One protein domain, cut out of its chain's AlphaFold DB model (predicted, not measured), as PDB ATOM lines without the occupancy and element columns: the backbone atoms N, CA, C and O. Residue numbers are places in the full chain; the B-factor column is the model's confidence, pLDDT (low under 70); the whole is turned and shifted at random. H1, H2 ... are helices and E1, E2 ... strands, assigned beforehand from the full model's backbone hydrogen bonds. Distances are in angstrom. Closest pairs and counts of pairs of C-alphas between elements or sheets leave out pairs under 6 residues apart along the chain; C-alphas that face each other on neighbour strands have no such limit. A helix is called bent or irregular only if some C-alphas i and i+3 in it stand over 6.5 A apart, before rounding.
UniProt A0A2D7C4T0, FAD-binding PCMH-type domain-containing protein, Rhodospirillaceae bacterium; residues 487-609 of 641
ATOM      1  N   VAL A 487     124.831  85.012  82.606       67.62
ATOM      2  CA  VAL A 487     125.742  85.377  83.696       67.62
ATOM      3  C   VAL A 487     126.958  86.118  83.166       67.62
ATOM      4  O   VAL A 487     127.508  85.751  82.135       67.62
ATOM      5  N   ASN A 488     127.414  87.135  83.899       71.56
ATOM      6  CA  ASN A 488     128.623  87.895  83.568       71.56
ATOM      7  C   ASN A 488     128.617  88.504  82.150       71.56
ATOM      8  O   ASN A 488     129.680  88.752  81.588       71.56
ATOM      9  N   GLY A 489     127.440  88.754  81.565       78.44
ATOM     10  CA  GLY A 489     127.348  89.350  80.235       78.44
ATOM     11  C   GLY A 489     127.698  88.381  79.099       78.44
ATOM     12  O   GLY A 489     128.243  88.786  78.073       78.44
ATOM     13  N   THR A 490     127.417  87.088  79.256       89.00
ATOM     14  CA  THR A 490     127.425  86.163  78.116       89.00
ATOM     15  C   THR A 490     126.190  86.380  77.245       89.00
ATOM     16  O   THR A 490     125.111  86.685  77.761       89.00
ATOM     17  N   ARG A 491     126.298  86.138  75.937       91.81
ATOM     18  CA  ARG A 491     125.103  86.003  75.090       91.81
ATOM     19  C   ARG A 491     124.292  84.797  75.541       91.81
ATOM     20  O   ARG A 491     124.843  83.872  76.142       91.81
ATOM     21  N   MET A 492     122.995  84.822  75.248       89.56
ATOM     22  CA  MET A 492     122.097  83.717  75.544       89.56
ATOM     23  C   MET A 492     121.269  83.307  74.330       89.56
ATOM     24  O   MET A 492     120.888  84.150  73.522       89.56
ATOM     25  N   LEU A 493     120.978  82.014  74.227       91.19
ATOM     26  CA  LEU A 493     120.006  81.471  73.282       91.19
ATOM     27  C   LEU A 493     119.175  80.394  73.987       91.19
ATOM     28  O   LEU A 493     119.659  79.270  74.141       91.19
ATOM     29  N   PRO A 494     117.964  80.733  74.449       89.25
ATOM     30  CA  PRO A 494     117.026  79.755  74.978       89.25
ATOM     31  C   PRO A 494     116.302  79.017  73.847       89.25
ATOM     32  O   PRO A 494     116.127  79.528  72.740       89.25
ATOM     33  N   PHE A 495     115.852  77.808  74.145       88.25
ATOM     34  CA  PHE A 495     114.839  77.093  73.377       88.25
ATOM     35  C   PHE A 495     114.201  76.045  74.259       88.25
ATOM     36  O   PHE A 495     114.807  75.557  75.204       88.25
ATOM     37  N   HIS A 496     112.988  75.648  73.920       92.62
ATOM     38  CA  HIS A 496     112.192  74.796  74.776       92.62
ATOM     39  C   HIS A 496     111.463  73.738  73.973       92.62
ATOM     40  O   HIS A 496     111.068  73.950  72.827       92.62
ATOM     41  N   GLY A 497     111.238  72.602  74.617       94.12
ATOM     42  CA  GLY A 497     110.296  71.586  74.181       94.12
ATOM     43  C   GLY A 497     109.328  71.295  75.314       94.12
ATOM     44  O   GLY A 497     109.741  71.139  76.461       94.12
ATOM     45  N   ILE A 498     108.039  71.217  75.004       95.94
ATOM     46  CA  ILE A 498     107.040  70.676  75.918       95.94
ATOM     47  C   ILE A 498     106.954  69.184  75.643       95.94
ATOM     48  O   ILE A 498     106.612  68.751  74.540       95.94
ATOM     49  N   ILE A 499     107.290  68.410  76.664       94.81
ATOM     50  CA  ILE A 499     107.465  66.969  76.604       94.81
ATOM     51  C   ILE A 499     106.435  66.338  77.542       94.81
ATOM     52  O   ILE A 499     106.210  66.849  78.642       94.81
ATOM     53  N   PRO A 500     105.792  65.225  77.159       93.88
ATOM     54  CA  PRO A 500     105.037  64.430  78.116       93.88
ATOM     55  C   PRO A 500     105.958  63.962  79.248       93.88
ATOM     56  O   PRO A 500     107.052  63.465  78.976       93.88
ATOM     57  N   PHE A 501     105.508  64.044  80.504       95.19
ATOM     58  CA  PHE A 501     106.296  63.591  81.662       95.19
ATOM     59  C   PHE A 501     106.862  62.172  81.477       95.19
ATOM     60  O   PHE A 501     108.027  61.930  81.774       95.19
ATOM     61  N   SER A 502     106.084  61.258  80.886       94.12
ATOM     62  CA  SER A 502     106.492  59.869  80.619       94.12
ATOM     63  C   SER A 502     107.667  59.707  79.648       94.12
ATOM     64  O   SER A 502     108.257  58.633  79.596       94.12
ATOM     65  N   LYS A 503     108.012  60.744  78.875       94.25
ATOM     66  CA  LYS A 503     109.106  60.732  77.890       94.25
ATOM     67  C   LYS A 503     110.278  61.639  78.273       94.25
ATOM     68  O   LYS A 503     111.301  61.634  77.591       94.25
ATOM     69  N   ALA A 504     110.148  62.431  79.337       95.62
ATOM     70  CA  ALA A 504     111.133  63.455  79.672       95.62
ATOM     71  C   ALA A 504     112.477  62.870  80.148       95.62
ATOM     72  O   ALA A 504     113.511  63.426  79.793       95.62
ATOM     73  N   VAL A 505     112.484  61.730  80.856       96.12
ATOM     74  CA  VAL A 505     113.727  61.019  81.238       96.12
ATOM     75  C   VAL A 505     114.501  60.558  80.004       96.12
ATOM     76  O   VAL A 505     115.698  60.809  79.876       96.12
ATOM     77  N   GLU A 506     113.810  59.921  79.056       95.69
ATOM     78  CA  GLU A 506     114.420  59.464  77.805       95.69
ATOM     79  C   GLU A 506     115.007  60.643  77.019       95.69
ATOM     80  O   GLU A 506     116.150  60.580  76.567       95.69
ATOM     81  N   PHE A 507     114.252  61.739  76.894       96.19
ATOM     82  CA  PHE A 507     114.738  62.954  76.247       96.19
ATOM     83  C   PHE A 507     115.971  63.537  76.951       96.19
ATOM     84  O   PHE A 507     116.947  63.858  76.276       96.19
ATOM     85  N   HIS A 508     115.941  63.655  78.282       96.25
ATOM     86  CA  HIS A 508     117.051  64.187  79.075       96.25
ATOM     87  C   HIS A 508     118.337  63.392  78.828       96.25
ATOM     88  O   HIS A 508     119.365  63.971  78.483       96.25
ATOM     89  N   ASN A 509     118.262  62.061  78.888       96.62
ATOM     90  CA  ASN A 509     119.415  61.191  78.654       96.62
ATOM     91  C   ASN A 509     119.989  61.337  77.234       96.62
ATOM     92  O   ASN A 509     121.207  61.346  77.052       96.62
ATOM     93  N   GLU A 510     119.139  61.462  76.214       96.94
ATOM     94  CA  GLU A 510     119.589  61.680  74.833       96.94
ATOM     95  C   GLU A 510     120.196  63.076  74.627       96.94
ATOM     96  O   GLU A 510     121.186  63.220  73.904       96.94
ATOM     97  N   LEU A 511     119.659  64.099  75.298       96.44
ATOM     98  CA  LEU A 511     120.226  65.445  75.282       96.44
ATOM     99  C   LEU A 511     121.608  65.466  75.948       96.44
ATOM    100  O   LEU A 511     122.546  66.008  75.370       96.44
ATOM    101  N   GLU A 512     121.777  64.827  77.105       95.94
ATOM    102  CA  GLU A 512     123.074  64.740  77.789       95.94
ATOM    103  C   GLU A 512     124.127  64.000  76.944       95.94
ATOM    104  O   GLU A 512     125.282  64.431  76.860       95.94
ATOM    105  N   LYS A 513     123.738  62.931  76.231       97.56
ATOM    106  CA  LYS A 513     124.618  62.257  75.255       97.56
ATOM    107  C   LYS A 513     125.030  63.200  74.123       97.56
ATOM    108  O   LYS A 513     126.212  63.259  73.770       97.56
ATOM    109  N   LEU A 514     124.080  63.956  73.571       97.44
ATOM    110  CA  LEU A 514     124.343  64.947  72.527       97.44
ATOM    111  C   LEU A 514     125.299  66.043  73.022       97.44
ATOM    112  O   LEU A 514     126.279  66.352  72.349       97.44
ATOM    113  N   LEU A 515     125.071  66.598  74.212       96.56
ATOM    114  CA  LEU A 515     125.936  67.623  74.801       96.56
ATOM    115  C   LEU A 515     127.333  67.073  75.124       96.56
ATOM    116  O   LEU A 515     128.332  67.764  74.920       96.56
ATOM    117  N   THR A 516     127.433  65.808  75.540       97.50
ATOM    118  CA  THR A 516     128.718  65.131  75.768       97.50
ATOM    119  C   THR A 516     129.548  65.039  74.485       97.50
ATOM    120  O   THR A 516     130.751  65.306  74.525       97.50
ATOM    121  N   LYS A 517     128.918  64.752  73.333       97.62
ATOM    122  CA  LYS A 517     129.579  64.756  72.012       97.62
ATOM    123  C   LYS A 517     130.230  66.110  71.703       97.62
ATOM    124  O   LYS A 517     131.352  66.140  71.208       97.62
ATOM    125  N   TYR A 518     129.558  67.213  72.034       97.81
ATOM    126  CA  TYR A 518     130.033  68.579  71.774       97.81
ATOM    127  C   TYR A 518     130.840  69.191  72.931       97.81
ATOM    128  O   TYR A 518     131.225  70.358  72.865       97.81
ATOM    129  N   LYS A 519     131.143  68.437  73.998       97.06
ATOM    130  CA  LYS A 519     131.799  68.963  75.208       97.06
ATOM    131  C   LYS A 519     133.118  69.685  74.916       97.06
ATOM    132  O   LYS A 519     133.371  70.745  75.492       97.06
ATOM    133  N   LYS A 520     133.957  69.130  74.032       97.56
ATOM    134  CA  LYS A 520     135.247  69.739  73.659       97.56
ATOM    135  C   LYS A 520     135.048  71.046  72.888       97.56
ATOM    136  O   LYS A 520     135.659  72.050  73.249       97.56
ATOM    137  N   ASP A 521     134.144  71.049  71.912       97.94
ATOM    138  CA  ASP A 521     133.835  72.228  71.099       97.94
ATOM    139  C   ASP A 521     133.260  73.354  71.961       97.94
ATOM    140  O   ASP A 521     133.741  74.482  71.900       97.94
ATOM    141  N   MET A 522     132.302  73.040  72.841       97.50
ATOM    142  CA  MET A 522     131.739  74.008  73.787       97.50
ATOM    143  C   MET A 522     132.813  74.599  74.702       97.50
ATOM    144  O   MET A 522     132.882  75.816  74.861       97.50
ATOM    145  N   SER A 523     133.699  73.756  75.247       96.94
ATOM    146  CA  SER A 523     134.799  74.217  76.106       96.94
ATOM    147  C   SER A 523     135.735  75.177  75.362       96.94
ATOM    148  O   SER A 523     136.171  76.164  75.945       96.94
ATOM    149  N   SER A 524     135.997  74.937  74.070       97.12
ATOM    150  CA  SER A 524     136.895  75.777  73.261       97.12
ATOM    151  C   SER A 524     136.385  77.204  73.029       97.12
ATOM    152  O   SER A 524     137.183  78.104  72.787       97.12
ATOM    153  N   VAL A 525     135.069  77.424  73.135       96.75
ATOM    154  CA  VAL A 525     134.429  78.737  72.935       96.75
ATOM    155  C   VAL A 525     133.825  79.311  74.220       96.75
ATOM    156  O   VAL A 525     133.119  80.317  74.161       96.75
ATOM    157  N   GLY A 526     134.075  78.676  75.372       94.19
ATOM    158  CA  GLY A 526     133.543  79.097  76.671       94.19
ATOM    159  C   GLY A 526     132.028  78.921  76.816       94.19
ATOM    160  O   GLY A 526     131.391  79.694  77.527       94.19
ATOM    161  N   MET A 527     131.438  77.949  76.117       94.75
ATOM    162  CA  MET A 527     129.994  77.731  76.095       94.75
ATOM    163  C   MET A 527     129.530  76.737  77.163       94.75
ATOM    164  O   MET A 527     130.160  75.703  77.392       94.75
ATOM    165  N   ILE A 528     128.379  77.026  77.770       92.06
ATOM    166  CA  ILE A 528     127.656  76.117  78.667       92.06
ATOM    167  C   ILE A 528     126.185  76.017  78.257       92.06
ATOM    168  O   ILE A 528     125.647  76.942  77.651       92.06
ATOM    169  N   VAL A 529     125.537  74.902  78.613       93.38
ATOM    170  CA  VAL A 529     124.120  74.642  78.305       93.38
ATOM    171  C   VAL A 529     123.370  74.174  79.559       93.38
ATOM    172  O   VAL A 529     123.082  72.987  79.702       93.38
ATOM    173  N   PRO A 530     123.123  75.057  80.540       91.06
ATOM    174  CA  PRO A 530     122.217  74.748  81.641       91.06
ATOM    175  C   PRO A 530     120.774  74.552  81.153       91.06
ATOM    176  O   PRO A 530     120.409  74.978  80.057       91.06
ATOM    177  N   ALA A 531     119.943  73.938  81.998       91.94
ATOM    178  CA  ALA A 531     118.520  73.753  81.727       91.94
ATOM    179  C   ALA A 531     117.618  74.323  82.829       91.94
ATOM    180  O   ALA A 531     117.959  74.291  84.022       91.94
ATOM    181  N   MET A 532     116.466  74.813  82.382       93.44
ATOM    182  CA  MET A 532     115.334  75.301  83.154       93.44
ATOM    183  C   MET A 532     114.104  74.442  82.857       93.44
ATOM    184  O   MET A 532     113.978  73.848  81.785       93.44
ATOM    185  N   PHE A 533     113.191  74.378  83.819       95.69
ATOM    186  CA  PHE A 533     111.991  73.553  83.742       95.69
ATOM    187  C   PHE A 533     110.763  74.363  84.131       95.69
ATOM    188  O   PHE A 533     110.843  75.242  84.988       95.69
ATOM    189  N   ASN A 534     109.612  74.046  83.550       95.88
ATOM    190  CA  ASN A 534     108.329  74.587  83.984       95.88
ATOM    191  C   ASN A 534     107.222  73.552  83.778       95.88
ATOM    192  O   ASN A 534     107.268  72.764  82.835       95.88
ATOM    193  N   THR A 535     106.205  73.558  84.630       97.25
ATOM    194  CA  THR A 535     104.979  72.795  84.375       97.25
ATOM    195  C   THR A 535     103.961  73.675  83.665       97.25
ATOM    196  O   THR A 535     103.774  74.836  84.033       97.25
ATOM    197  N   ILE A 536     103.265  73.109  82.689       96.31
ATOM    198  CA  ILE A 536     102.156  73.748  81.988       96.31
ATOM    199  C   ILE A 536     100.909  72.919  82.265       96.31
ATOM    200  O   ILE A 536     100.792  71.785  81.796       96.31
ATOM    201  N   SER A 537      99.989  73.499  83.033       95.19
ATOM    202  CA  SER A 537      98.827  72.809  83.584       95.19
ATOM    203  C   SER A 537      99.236  71.476  84.241       95.19
ATOM    204  O   SER A 537     100.308  71.344  84.834       95.19
ATOM    205  N   THR A 538      98.385  70.462  84.131       94.56
ATOM    206  CA  THR A 538      98.571  69.157  84.771       94.56
ATOM    207  C   THR A 538      99.460  68.196  83.976       94.56
ATOM    208  O   THR A 538      99.948  67.221  84.547       94.56
ATOM    209  N   ASN A 539      99.695  68.451  82.683       90.81
ATOM    210  CA  ASN A 539     100.195  67.449  81.734       90.81
ATOM    211  C   ASN A 539     101.419  67.872  80.900       90.81
ATOM    212  O   ASN A 539     102.040  67.005  80.282       90.81
ATOM    213  N   GLY A 540     101.779  69.157  80.862       94.19
ATOM    214  CA  GLY A 540     102.926  69.642  80.096       94.19
ATOM    215  C   GLY A 540     104.178  69.804  80.954       94.19
ATOM    216  O   GLY A 540     104.154  70.537  81.942       94.19
ATOM    217  N   PHE A 541     105.290  69.185  80.550       97.12
ATOM    218  CA  PHE A 541     106.613  69.464  81.111       97.12
ATOM    219  C   PHE A 541     107.445  70.247  80.097       97.12
ATOM    220  O   PHE A 541     107.888  69.703  79.088       97.12
ATOM    221  N   LEU A 542     107.631  71.540  80.340       97.12
ATOM    222  CA  LEU A 542     108.500  72.386  79.535       97.12
ATOM    223  C   LEU A 542     109.944  72.184  79.997       97.12
ATOM    224  O   LEU A 542     110.278  72.468  81.146       97.12
ATOM    225  N   TYR A 543     110.784  71.708  79.082       96.69
ATOM    226  CA  TYR A 543     112.229  71.580  79.240       96.69
ATOM    227  C   TYR A 543     112.898  72.647  78.370       96.69
ATOM    228  O   TYR A 543     112.747  72.620  77.148       96.69
ATOM    229  N   GLU A 544     113.661  73.551  78.980       94.75
ATOM    230  CA  GLU A 544     114.326  74.669  78.304       94.75
ATOM    231  C   GLU A 544     115.841  74.651  78.546       94.75
ATOM    232  O   GLU A 544     116.308  75.119  79.588       94.75
ATOM    233  N   PRO A 545     116.648  74.101  77.622       93.94
ATOM    234  CA  PRO A 545     118.083  74.329  77.619       93.94
ATOM    235  C   PRO A 545     118.389  75.754  77.138       93.94
ATOM    236  O   PRO A 545     117.743  76.277  76.229       93.94
ATOM    237  N   VAL A 546     119.413  76.373  77.722       92.06
ATOM    238  CA  VAL A 546     119.840  77.728  77.359       92.06
ATOM    239  C   VAL A 546     121.327  77.713  77.071       92.06
ATOM    240  O   VAL A 546     122.116  77.353  77.938       92.06
ATOM    241  N   LEU A 547     121.735  78.112  75.866       93.69
ATOM    242  CA  LEU A 547     123.156  78.286  75.576       93.69
ATOM    243  C   LEU A 547     123.621  79.611  76.145       93.69
ATOM    244  O   LEU A 547     123.016  80.640  75.857       93.69
ATOM    245  N   TYR A 548     124.751  79.588  76.840       92.12
ATOM    246  CA  TYR A 548     125.490  80.781  77.224       92.12
ATOM    247  C   TYR A 548     126.910  80.711  76.685       92.12
ATOM    248  O   TYR A 548     127.557  79.676  76.821       92.12
ATOM    249  N   TRP A 549     127.403  81.798  76.090       94.12
ATOM    250  CA  TRP A 549     128.798  81.917  75.653       94.12
ATOM    251  C   TRP A 549     129.275  83.380  75.690       94.12
ATOM    252  O   TRP A 549     128.472  84.298  75.485       94.12
ATOM    253  N   PRO A 550     130.567  83.634  75.960       94.38
ATOM    254  CA  PRO A 550     131.131  84.978  75.921       94.38
ATOM    255  C   PRO A 550     131.216  85.476  74.479       94.38
ATOM    256  O   PRO A 550     131.697  84.769  73.592       94.38
ATOM    257  N   ASP A 551     130.748  86.697  74.245       94.62
ATOM    258  CA  ASP A 551     130.796  87.373  72.949       94.62
ATOM    259  C   ASP A 551     130.499  88.869  73.143       94.62
ATOM    260  O   ASP A 551     129.988  89.276  74.193       94.62
ATOM    261  N   LYS A 552     130.810  89.684  72.133       93.00
ATOM    262  CA  LYS A 552     130.475  91.112  72.124       93.00
ATOM    263  C   LYS A 552     128.957  91.350  72.036       93.00
ATOM    264  O   LYS A 552     128.241  90.543  71.421       93.00
ATOM    265  N   PRO A 553     128.461  92.467  72.609       92.12
ATOM    266  CA  PRO A 553     127.073  92.887  72.443       92.12
ATOM    267  C   PRO A 553     126.783  93.290  70.987       92.12
ATOM    268  O   PRO A 553     127.688  93.628  70.226       92.12
ATOM    269  N   ASN A 554     125.505  93.244  70.613       89.31
ATOM    270  CA  ASN A 554     124.962  93.862  69.396       89.31
ATOM    271  C   ASN A 554     124.016  95.009  69.792       89.31
ATOM    272  O   ASN A 554     123.782  95.229  70.981       89.31
ATOM    273  N   GLU A 555     123.433  95.698  68.815       89.31
ATOM    274  CA  GLU A 555     122.510  96.819  69.026       89.31
ATOM    275  C   GLU A 555     121.336  96.446  69.943       89.31
ATOM    276  O   GLU A 555     120.945  97.238  70.801       89.31
ATOM    277  N   PHE A 556     120.808  95.223  69.831       89.88
ATOM    278  CA  PHE A 556     119.776  94.738  70.746       89.88
ATOM    279  C   PHE A 556     120.256  94.713  72.210       89.88
ATOM    280  O   PHE A 556     119.577  95.230  73.099       89.88
ATOM    281  N   HIS A 557     121.442  94.161  72.479       90.62
ATOM    282  CA  HIS A 557     122.007  94.147  73.832       90.62
ATOM    283  C   HIS A 557     122.279  95.559  74.357       90.62
ATOM    284  O   HIS A 557     121.977  95.828  75.519       90.62
ATOM    285  N   GLU A 558     122.798  96.446  73.507       90.38
ATOM    286  CA  GLU A 558     123.094  97.844  73.841       90.38
ATOM    287  C   GLU A 558     121.838  98.605  74.314       90.38
ATOM    288  O   GLU A 558     121.909  99.411  75.235       90.38
ATOM    289  N   ILE A 559     120.663  98.298  73.750       89.38
ATOM    290  CA  ILE A 559     119.386  98.948  74.105       89.38
ATOM    291  C   ILE A 559     118.698  98.290  75.313       89.38
ATOM    292  O   ILE A 559     117.981  98.949  76.076       89.38
ATOM    293  N   HIS A 560     118.841  96.973  75.477       87.00
ATOM    294  CA  HIS A 560     118.036  96.196  76.430       87.00
ATOM    295  C   HIS A 560     118.775  95.766  77.699       87.00
ATOM    296  O   HIS A 560     118.135  95.254  78.620       87.00
ATOM    297  N   THR A 561     120.083  96.001  77.778       85.00
ATOM    298  CA  THR A 561     120.922  95.597  78.910       85.00
ATOM    299  C   THR A 561     121.362  96.822  79.703       85.00
ATOM    300  O   THR A 561     121.754  97.832  79.133       85.00
ATOM    301  N   ASN A 562     121.313  96.749  81.035       83.44
ATOM    302  CA  ASN A 562     121.827  97.835  81.872       83.44
ATOM    303  C   ASN A 562     123.356  97.965  81.749       83.44
ATOM    304  O   ASN A 562     124.055  96.977  81.517       83.44
ATOM    305  N   GLU A 563     123.876  99.170  81.985       86.69
ATOM    306  CA  GLU A 563     125.296  99.489  81.788       86.69
ATOM    307  C   GLU A 563     126.240  98.622  82.642       86.69
ATOM    308  O   GLU A 563     127.332  98.271  82.201       86.69
ATOM    309  N   THR A 564     125.811  98.192  83.837       83.19
ATOM    310  CA  THR A 564     126.636  97.319  84.690       83.19
ATOM    311  C   THR A 564     126.943  95.999  83.987       83.19
ATOM    312  O   THR A 564     128.106  95.607  83.904       83.19
ATOM    313  N   ILE A 565     125.933  95.332  83.424       82.88
ATOM    314  CA  ILE A 565     126.131  94.065  82.708       82.88
ATOM    315  C   ILE A 565     126.729  94.304  81.317       82.88
ATOM    316  O   ILE A 565     127.611  93.562  80.886       82.88
ATOM    317  N   LEU A 566     126.300  95.361  80.630       87.94
ATOM    318  CA  LEU A 566     126.779  95.704  79.293       87.94
ATOM    319  C   LEU A 566     128.290  95.992  79.283       87.94
ATOM    320  O   LEU A 566     129.000  95.524  78.395       87.94
ATOM    321  N   SER A 567     128.813  96.652  80.323       89.56
ATOM    322  CA  SER A 567     130.255  96.866  80.500       89.56
ATOM    323  C   SER A 567     131.053  95.559  80.615       89.56
ATOM    324  O   SER A 567     132.205  95.504  80.184       89.56
ATOM    325  N   LEU A 568     130.450  94.488  81.150       88.25
ATOM    326  CA  LEU A 568     131.052  93.153  81.175       88.25
ATOM    327  C   LEU A 568     131.023  92.521  79.782       88.25
ATOM    328  O   LEU A 568     132.045  92.006  79.339       88.25
ATOM    329  N   MET A 569     129.900  92.633  79.058       91.31
ATOM    330  CA  MET A 569     129.800  92.133  77.681       91.31
ATOM    331  C   MET A 569     130.847  92.768  76.763       91.31
ATOM    332  O   MET A 569     131.489  92.075  75.978       91.31
ATOM    333  N   ARG A 570     131.041  94.092  76.862       93.50
ATOM    334  CA  ARG A 570     131.983  94.847  76.019       93.50
ATOM    335  C   ARG A 570     133.449  94.443  76.237       93.50
ATOM    336  O   ARG A 570     134.269  94.694  75.357       93.50
ATOM    337  N   LYS A 571     133.782  93.796  77.365       92.00
ATOM    338  CA  LYS A 571     135.120  93.225  77.621       92.00
ATOM    339  C   LYS A 571     135.374  91.932  76.844       92.00
ATOM    340  O   LYS A 571     136.532  91.566  76.665       92.00
ATOM    341  N   ASN A 572     134.327  91.242  76.393       91.62
ATOM    342  CA  ASN A 572     134.486  90.031  75.598       91.62
ATOM    343  C   ASN A 572     135.041  90.366  74.205       91.62
ATOM    344  O   ASN A 572     134.704  91.384  73.594       91.62
ATOM    345  N   SER A 573     135.875  89.477  73.667       91.69
ATOM    346  CA  SER A 573     136.261  89.513  72.259       91.69
ATOM    347  C   SER A 573     135.108  89.044  71.372       91.69
ATOM    348  O   SER A 573     134.199  88.343  71.816       91.69
ATOM    349  N   GLU A 574     135.158  89.405  70.091       94.69
ATOM    350  CA  GLU A 574     134.209  88.868  69.124       94.69
ATOM    351  C   GLU A 574     134.388  87.348  68.982       94.69
ATOM    352  O   GLU A 574     135.499  86.873  68.746       94.69
ATOM    353  N   ASN A 575     133.302  86.583  69.133       95.12
ATOM    354  CA  ASN A 575     133.350  85.121  69.184       95.12
ATOM    355  C   ASN A 575     132.542  84.474  68.047       95.12
ATOM    356  O   ASN A 575     131.490  83.861  68.250       95.12
ATOM    357  N   HIS A 576     133.058  84.584  66.820       95.25
ATOM    358  CA  HIS A 576     132.449  83.976  65.627       95.25
ATOM    359  C   HIS A 576     132.284  82.455  65.743       95.25
ATOM    360  O   HIS A 576     131.272  81.902  65.307       95.25
ATOM    361  N   ALA A 577     133.256  81.773  66.360       96.94
ATOM    362  CA  ALA A 577     133.204  80.330  66.589       96.94
ATOM    363  C   ALA A 577     132.050  79.948  67.532       96.94
ATOM    364  O   ALA A 577     131.300  79.019  67.231       96.94
ATOM    365  N   GLY A 578     131.850  80.713  68.611       96.56
ATOM    366  CA  GLY A 578     130.730  80.561  69.537       96.56
ATOM    367  C   GLY A 578     129.376  80.733  68.852       96.56
ATOM    368  O   GLY A 578     128.518  79.862  68.980       96.56
ATOM    369  N   ARG A 579     129.207  81.781  68.029       95.06
ATOM    370  CA  ARG A 579     127.978  81.994  67.232       95.06
ATOM    371  C   ARG A 579     127.693  80.819  66.295       95.06
ATOM    372  O   ARG A 579     126.555  80.358  66.196       95.06
ATOM    373  N   LYS A 580     128.725  80.311  65.612       96.44
ATOM    374  CA  LYS A 580     128.603  79.162  64.705       96.44
ATOM    375  C   LYS A 580     128.199  77.896  65.462       96.44
ATOM    376  O   LYS A 580     127.274  77.211  65.027       96.44
ATOM    377  N   LEU A 581     128.855  77.603  66.586       97.75
ATOM    378  CA  LEU A 581     128.528  76.445  67.415       97.75
ATOM    379  C   LEU A 581     127.114  76.549  67.997       97.75
ATOM    380  O   LEU A 581     126.382  75.564  67.967       97.75
ATOM    381  N   ALA A 582     126.695  77.741  68.434       96.19
ATOM    382  CA  ALA A 582     125.345  77.970  68.941       96.19
ATOM    383  C   ALA A 582     124.284  77.626  67.887       96.19
ATOM    384  O   ALA A 582     123.347  76.890  68.182       96.19
ATOM    385  N   LYS A 583     124.474  78.055  66.629       94.44
ATOM    386  CA  LYS A 583     123.578  77.700  65.511       94.44
ATOM    387  C   LYS A 583     123.569  76.193  65.206       94.44
ATOM    388  O   LYS A 583     122.532  75.669  64.801       94.44
ATOM    389  N   ILE A 584     124.694  75.490  65.379       96.50
ATOM    390  CA  ILE A 584     124.778  74.027  65.198       96.50
ATOM    391  C   ILE A 584     124.012  73.302  66.307       96.50
ATOM    392  O   ILE A 584     123.110  72.519  66.011       96.50
ATOM    393  N   LEU A 585     124.332  73.593  67.571       96.94
ATOM    394  CA  LEU A 585     123.687  72.978  68.731       96.94
ATOM    395  C   LEU A 585     122.189  73.260  68.759       96.94
ATOM    396  O   LEU A 585     121.410  72.349  69.010       96.94
ATOM    397  N   PHE A 586     121.785  74.485  68.421       93.88
ATOM    398  CA  PHE A 586     120.383  74.846  68.267       93.88
ATOM    399  C   PHE A 586     119.654  73.874  67.324       93.88
ATOM    400  O   PHE A 586     118.649  73.273  67.695       93.88
ATOM    401  N   LYS A 587     120.188  73.654  66.115       93.75
ATOM    402  CA  LYS A 587     119.578  72.752  65.124       93.75
ATOM    403  C   LYS A 587     119.542  71.298  65.592       93.75
ATOM    404  O   LYS A 587     118.530  70.629  65.403       93.75
ATOM    405  N   GLU A 588     120.629  70.811  66.184       96.12
ATOM    406  CA  GLU A 588     120.735  69.435  66.686       96.12
ATOM    407  C   GLU A 588     119.741  69.174  67.826       96.12
ATOM    408  O   GLU A 588     119.030  68.169  67.813       96.12
ATOM    409  N   ILE A 589     119.625  70.109  68.775       95.31
ATOM    410  CA  ILE A 589     118.723  69.964  69.919       95.31
ATOM    411  C   ILE A 589     117.262  70.099  69.483       95.31
ATOM    412  O   ILE A 589     116.438  69.275  69.880       95.31
ATOM    413  N   VAL A 590     116.928  71.054  68.607       93.12
ATOM    414  CA  VAL A 590     115.573  71.152  68.035       93.12
ATOM    415  C   VAL A 590     115.220  69.896  67.234       93.12
ATOM    416  O   VAL A 590     114.106  69.387  67.352       93.12
ATOM    417  N   SER A 591     116.164  69.332  66.472       92.81
ATOM    418  CA  SER A 591     115.949  68.061  65.767       92.81
ATOM    419  C   SER A 591     115.696  66.904  66.736       92.81
ATOM    420  O   SER A 591     114.797  66.095  66.500       92.81
ATOM    421  N   LEU A 592     116.444  66.827  67.841       94.19
ATOM    422  CA  LEU A 592     116.218  65.834  68.891       94.19
ATOM    423  C   LEU A 592     114.829  65.993  69.526       94.19
ATOM    424  O   LEU A 592     114.100  65.008  69.636       94.19
ATOM    425  N   MET A 593     114.440  67.218  69.893       92.88
ATOM    426  CA  MET A 593     113.108  67.520  70.433       92.88
ATOM    427  C   MET A 593     112.005  67.075  69.465       92.88
ATOM    428  O   MET A 593     111.083  66.362  69.859       92.88
ATOM    429  N   HIS A 594     112.148  67.403  68.180       89.69
ATOM    430  CA  HIS A 594     111.201  66.993  67.146       89.69
ATOM    431  C   HIS A 594     111.084  65.464  67.040       89.69
ATOM    432  O   HIS A 594     109.984  64.918  67.088       89.69
ATOM    433  N   LYS A 595     112.216  64.744  66.995       90.00
ATOM    434  CA  LYS A 595     112.247  63.267  66.963       90.00
ATOM    435  C   LYS A 595     111.586  62.625  68.185       90.00
ATOM    436  O   LYS A 595     111.098  61.501  68.094       90.00
ATOM    437  N   LYS A 596     111.570  63.313  69.329       89.31
ATOM    438  CA  LYS A 596     110.907  62.853  70.560       89.31
ATOM    439  C   LYS A 596     109.452  63.318  70.684       89.31
ATOM    440  O   LYS A 596     108.817  63.037  71.700       89.31
ATOM    441  N   ASN A 597     108.881  63.894  69.623       86.25
ATOM    442  CA  ASN A 597     107.514  64.417  69.570       86.25
ATOM    443  C   ASN A 597     107.251  65.517  70.609       86.25
ATOM    444  O   ASN A 597     106.141  65.624  71.134       86.25
ATOM    445  N   SER A 598     108.271  66.315  70.930       91.25
ATOM    446  CA  SER A 598     108.071  67.532  71.711       91.25
ATOM    447  C   SER A 598     107.209  68.513  70.920       91.25
ATOM    448  O   SER A 598     107.328  68.618  69.697       91.25
ATOM    449  N   VAL A 599     106.360  69.264  71.618       92.62
ATOM    450  CA  VAL A 599     105.653  70.409  71.030       92.62
ATOM    451  C   VAL A 599     106.329  71.707  71.447       92.62
ATOM    452  O   VAL A 599     107.005  71.769  72.473       92.62
ATOM    453  N   HIS A 600     106.163  72.751  70.644       93.94
ATOM    454  CA  HIS A 600     106.865  74.014  70.831       93.94
ATOM    455  C   HIS A 600     105.877  75.168  70.931       93.94
ATOM    456  O   HIS A 600     104.849  75.194  70.255       93.94
ATOM    457  N   LEU A 601     106.237  76.137  71.765       93.69
ATOM    458  CA  LEU A 601     105.655  77.477  71.742       93.69
ATOM    459  C   LEU A 601     106.618  78.397  70.992       93.69
ATOM    460  O   LEU A 601     107.744  78.007  70.695       93.69
ATOM    461  N   GLN A 602     106.195  79.622  70.719       93.56
ATOM    462  CA  GLN A 602     107.018  80.642  70.071       93.56
ATOM    463  C   GLN A 602     107.616  80.168  68.738       93.56
ATOM    464  O   GLN A 602     108.737  80.513  68.398       93.56
ATOM    465  N   ILE A 603     106.895  79.340  67.983       95.38
ATOM    466  CA  ILE A 603     107.421  78.578  66.836       95.38
ATOM    467  C   ILE A 603     108.184  79.468  65.837       95.38
ATOM    468  O   ILE A 603     109.264  79.102  65.360       95.38
ATOM    469  N   GLY A 604     107.631  80.648  65.542       95.25
ATOM    470  CA  GLY A 604     108.261  81.646  64.687       95.25
ATOM    471  C   GLY A 604     108.633  81.085  63.313       95.25
ATOM    472  O   GLY A 604     107.853  80.370  62.685       95.25
ATOM    473  N   LYS A 605     109.837  81.419  62.844       95.25
ATOM    474  CA  LYS A 605     110.417  80.910  61.585       95.25
ATOM    475  C   LYS A 605     111.424  79.779  61.818       95.25
ATOM    476  O   LYS A 605     112.081  79.333  60.882       95.25
ATOM    477  N   VAL A 606     111.598  79.372  63.073       92.00
ATOM    478  CA  VAL A 606     112.747  78.581  63.511       92.00
ATOM    479  C   VAL A 606     112.366  77.129  63.783       92.00
ATOM    480  O   VAL A 606     113.088  76.223  63.364       92.00
ATOM    481  N   TYR A 607     111.232  76.886  64.443       93.38
ATOM    482  CA  TYR A 607     110.771  75.524  64.699       93.38
ATOM    483  C   TYR A 607     110.023  74.957  63.478       93.38
ATOM    484  O   TYR A 607     109.217  75.662  62.864       93.38
ATOM    485  N   PRO A 608     110.240  73.677  63.119       90.19
ATOM    486  CA  PRO A 608     109.800  73.107  61.844       90.19
ATOM    487  C   PRO A 608     108.315  72.691  61.838       90.19
ATOM    488  O   PRO A 608     107.992  71.554  61.515       90.19
ATOM    489  N   TYR A 609     107.390  73.602  62.162       93.00
ATOM    490  CA  TYR A 609     105.970  73.295  62.414       93.00
ATOM    491  C   TYR A 609     105.254  72.498  61.319       93.00
ATOM    492  O   TYR A 609     104.412  71.668  61.650       93.00
TER     493      TYR A 609
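This is residues 487 to 609 of the 641 residues of the protein "FAD-binding PCMH-type domain-containing protein" of Rhodospirillaceae bacterium (UniProt A0A2D7C4T0). Look for a strongly twisted sheet built round the long strand E4: E3 folds back beside it as a hairpin, and E1 runs on into E2 along its other edge. The long helix H5 packs along E4, H1 along E2, and the small helices H3 and H4 sit together at one end. The 123 printed residues hold five named helices and four named strands; along the chain E1 and E2 come first, then H1 and H2, then E3 and E4, and last H3, H4 and H5; the class is mixed, helices and strands, and in the branched sheet E4 is the antiparallel neighbour of E1, of E2 and of E3. The whole is compact, with a radius of gyration of the C-alphas of 15.6 A and spans of 44 by 31 by 24 A.

Begin at E4, residues 540 to 549; E3, residues 531 to 536, is its hairpin partner, with N 532 and O 544 within hydrogen-bond range at 2.8 A. E2, residues 497 to 500, has N 499 and O 541 at 2.8 A; E1, residues 491 to 494, has N 493 and O 547 at 2.9 A. H5, residues 576 to 595, is on the sheet at a height over the sheet of 10.1 A, along E4 at 8 degrees on the local plane. H1, residues 501 to 517, is on it over E2 at 8.8 A; its residues 507 to 514 touch H5, closest at C-alphas Leu 511 and Ile 589, 7.2 A. H2, residues 519 to 524, only just touches H5, with 3 pairs of C-alphas within 8 A, the closest Met 522 and Leu 581 at 7.5 A. H3, residues 555 to 560, and H4, residues 563 to 569, are close but not clearly touching, their closest C-alphas, Glu 558 and Leu 566, 6.9 A apart. Every O i to N i+4 pair is within range in H2, H3 and H5, against 11 of 13 in H1 and 2 of 3 in H4.

Find C-alpha 540 at (102.926, 69.642, 80.096), where E4 begins its 29.0 A; E3 measures 16.4 A. H5, also 29.0 A, ends at C-alpha 595, (112.247, 63.267, 66.963). H1 spans 25.2 A and is irregular, C-alphas 502 and 505 being 7.4 A apart.

The farthest C-alphas, Thr 538 and Ser 573, are 44.6 A apart. The printed part has no cut, no link is long, and residues 596 to 609 hold no named element. Look at residue 487 for the one pLDDT under 70.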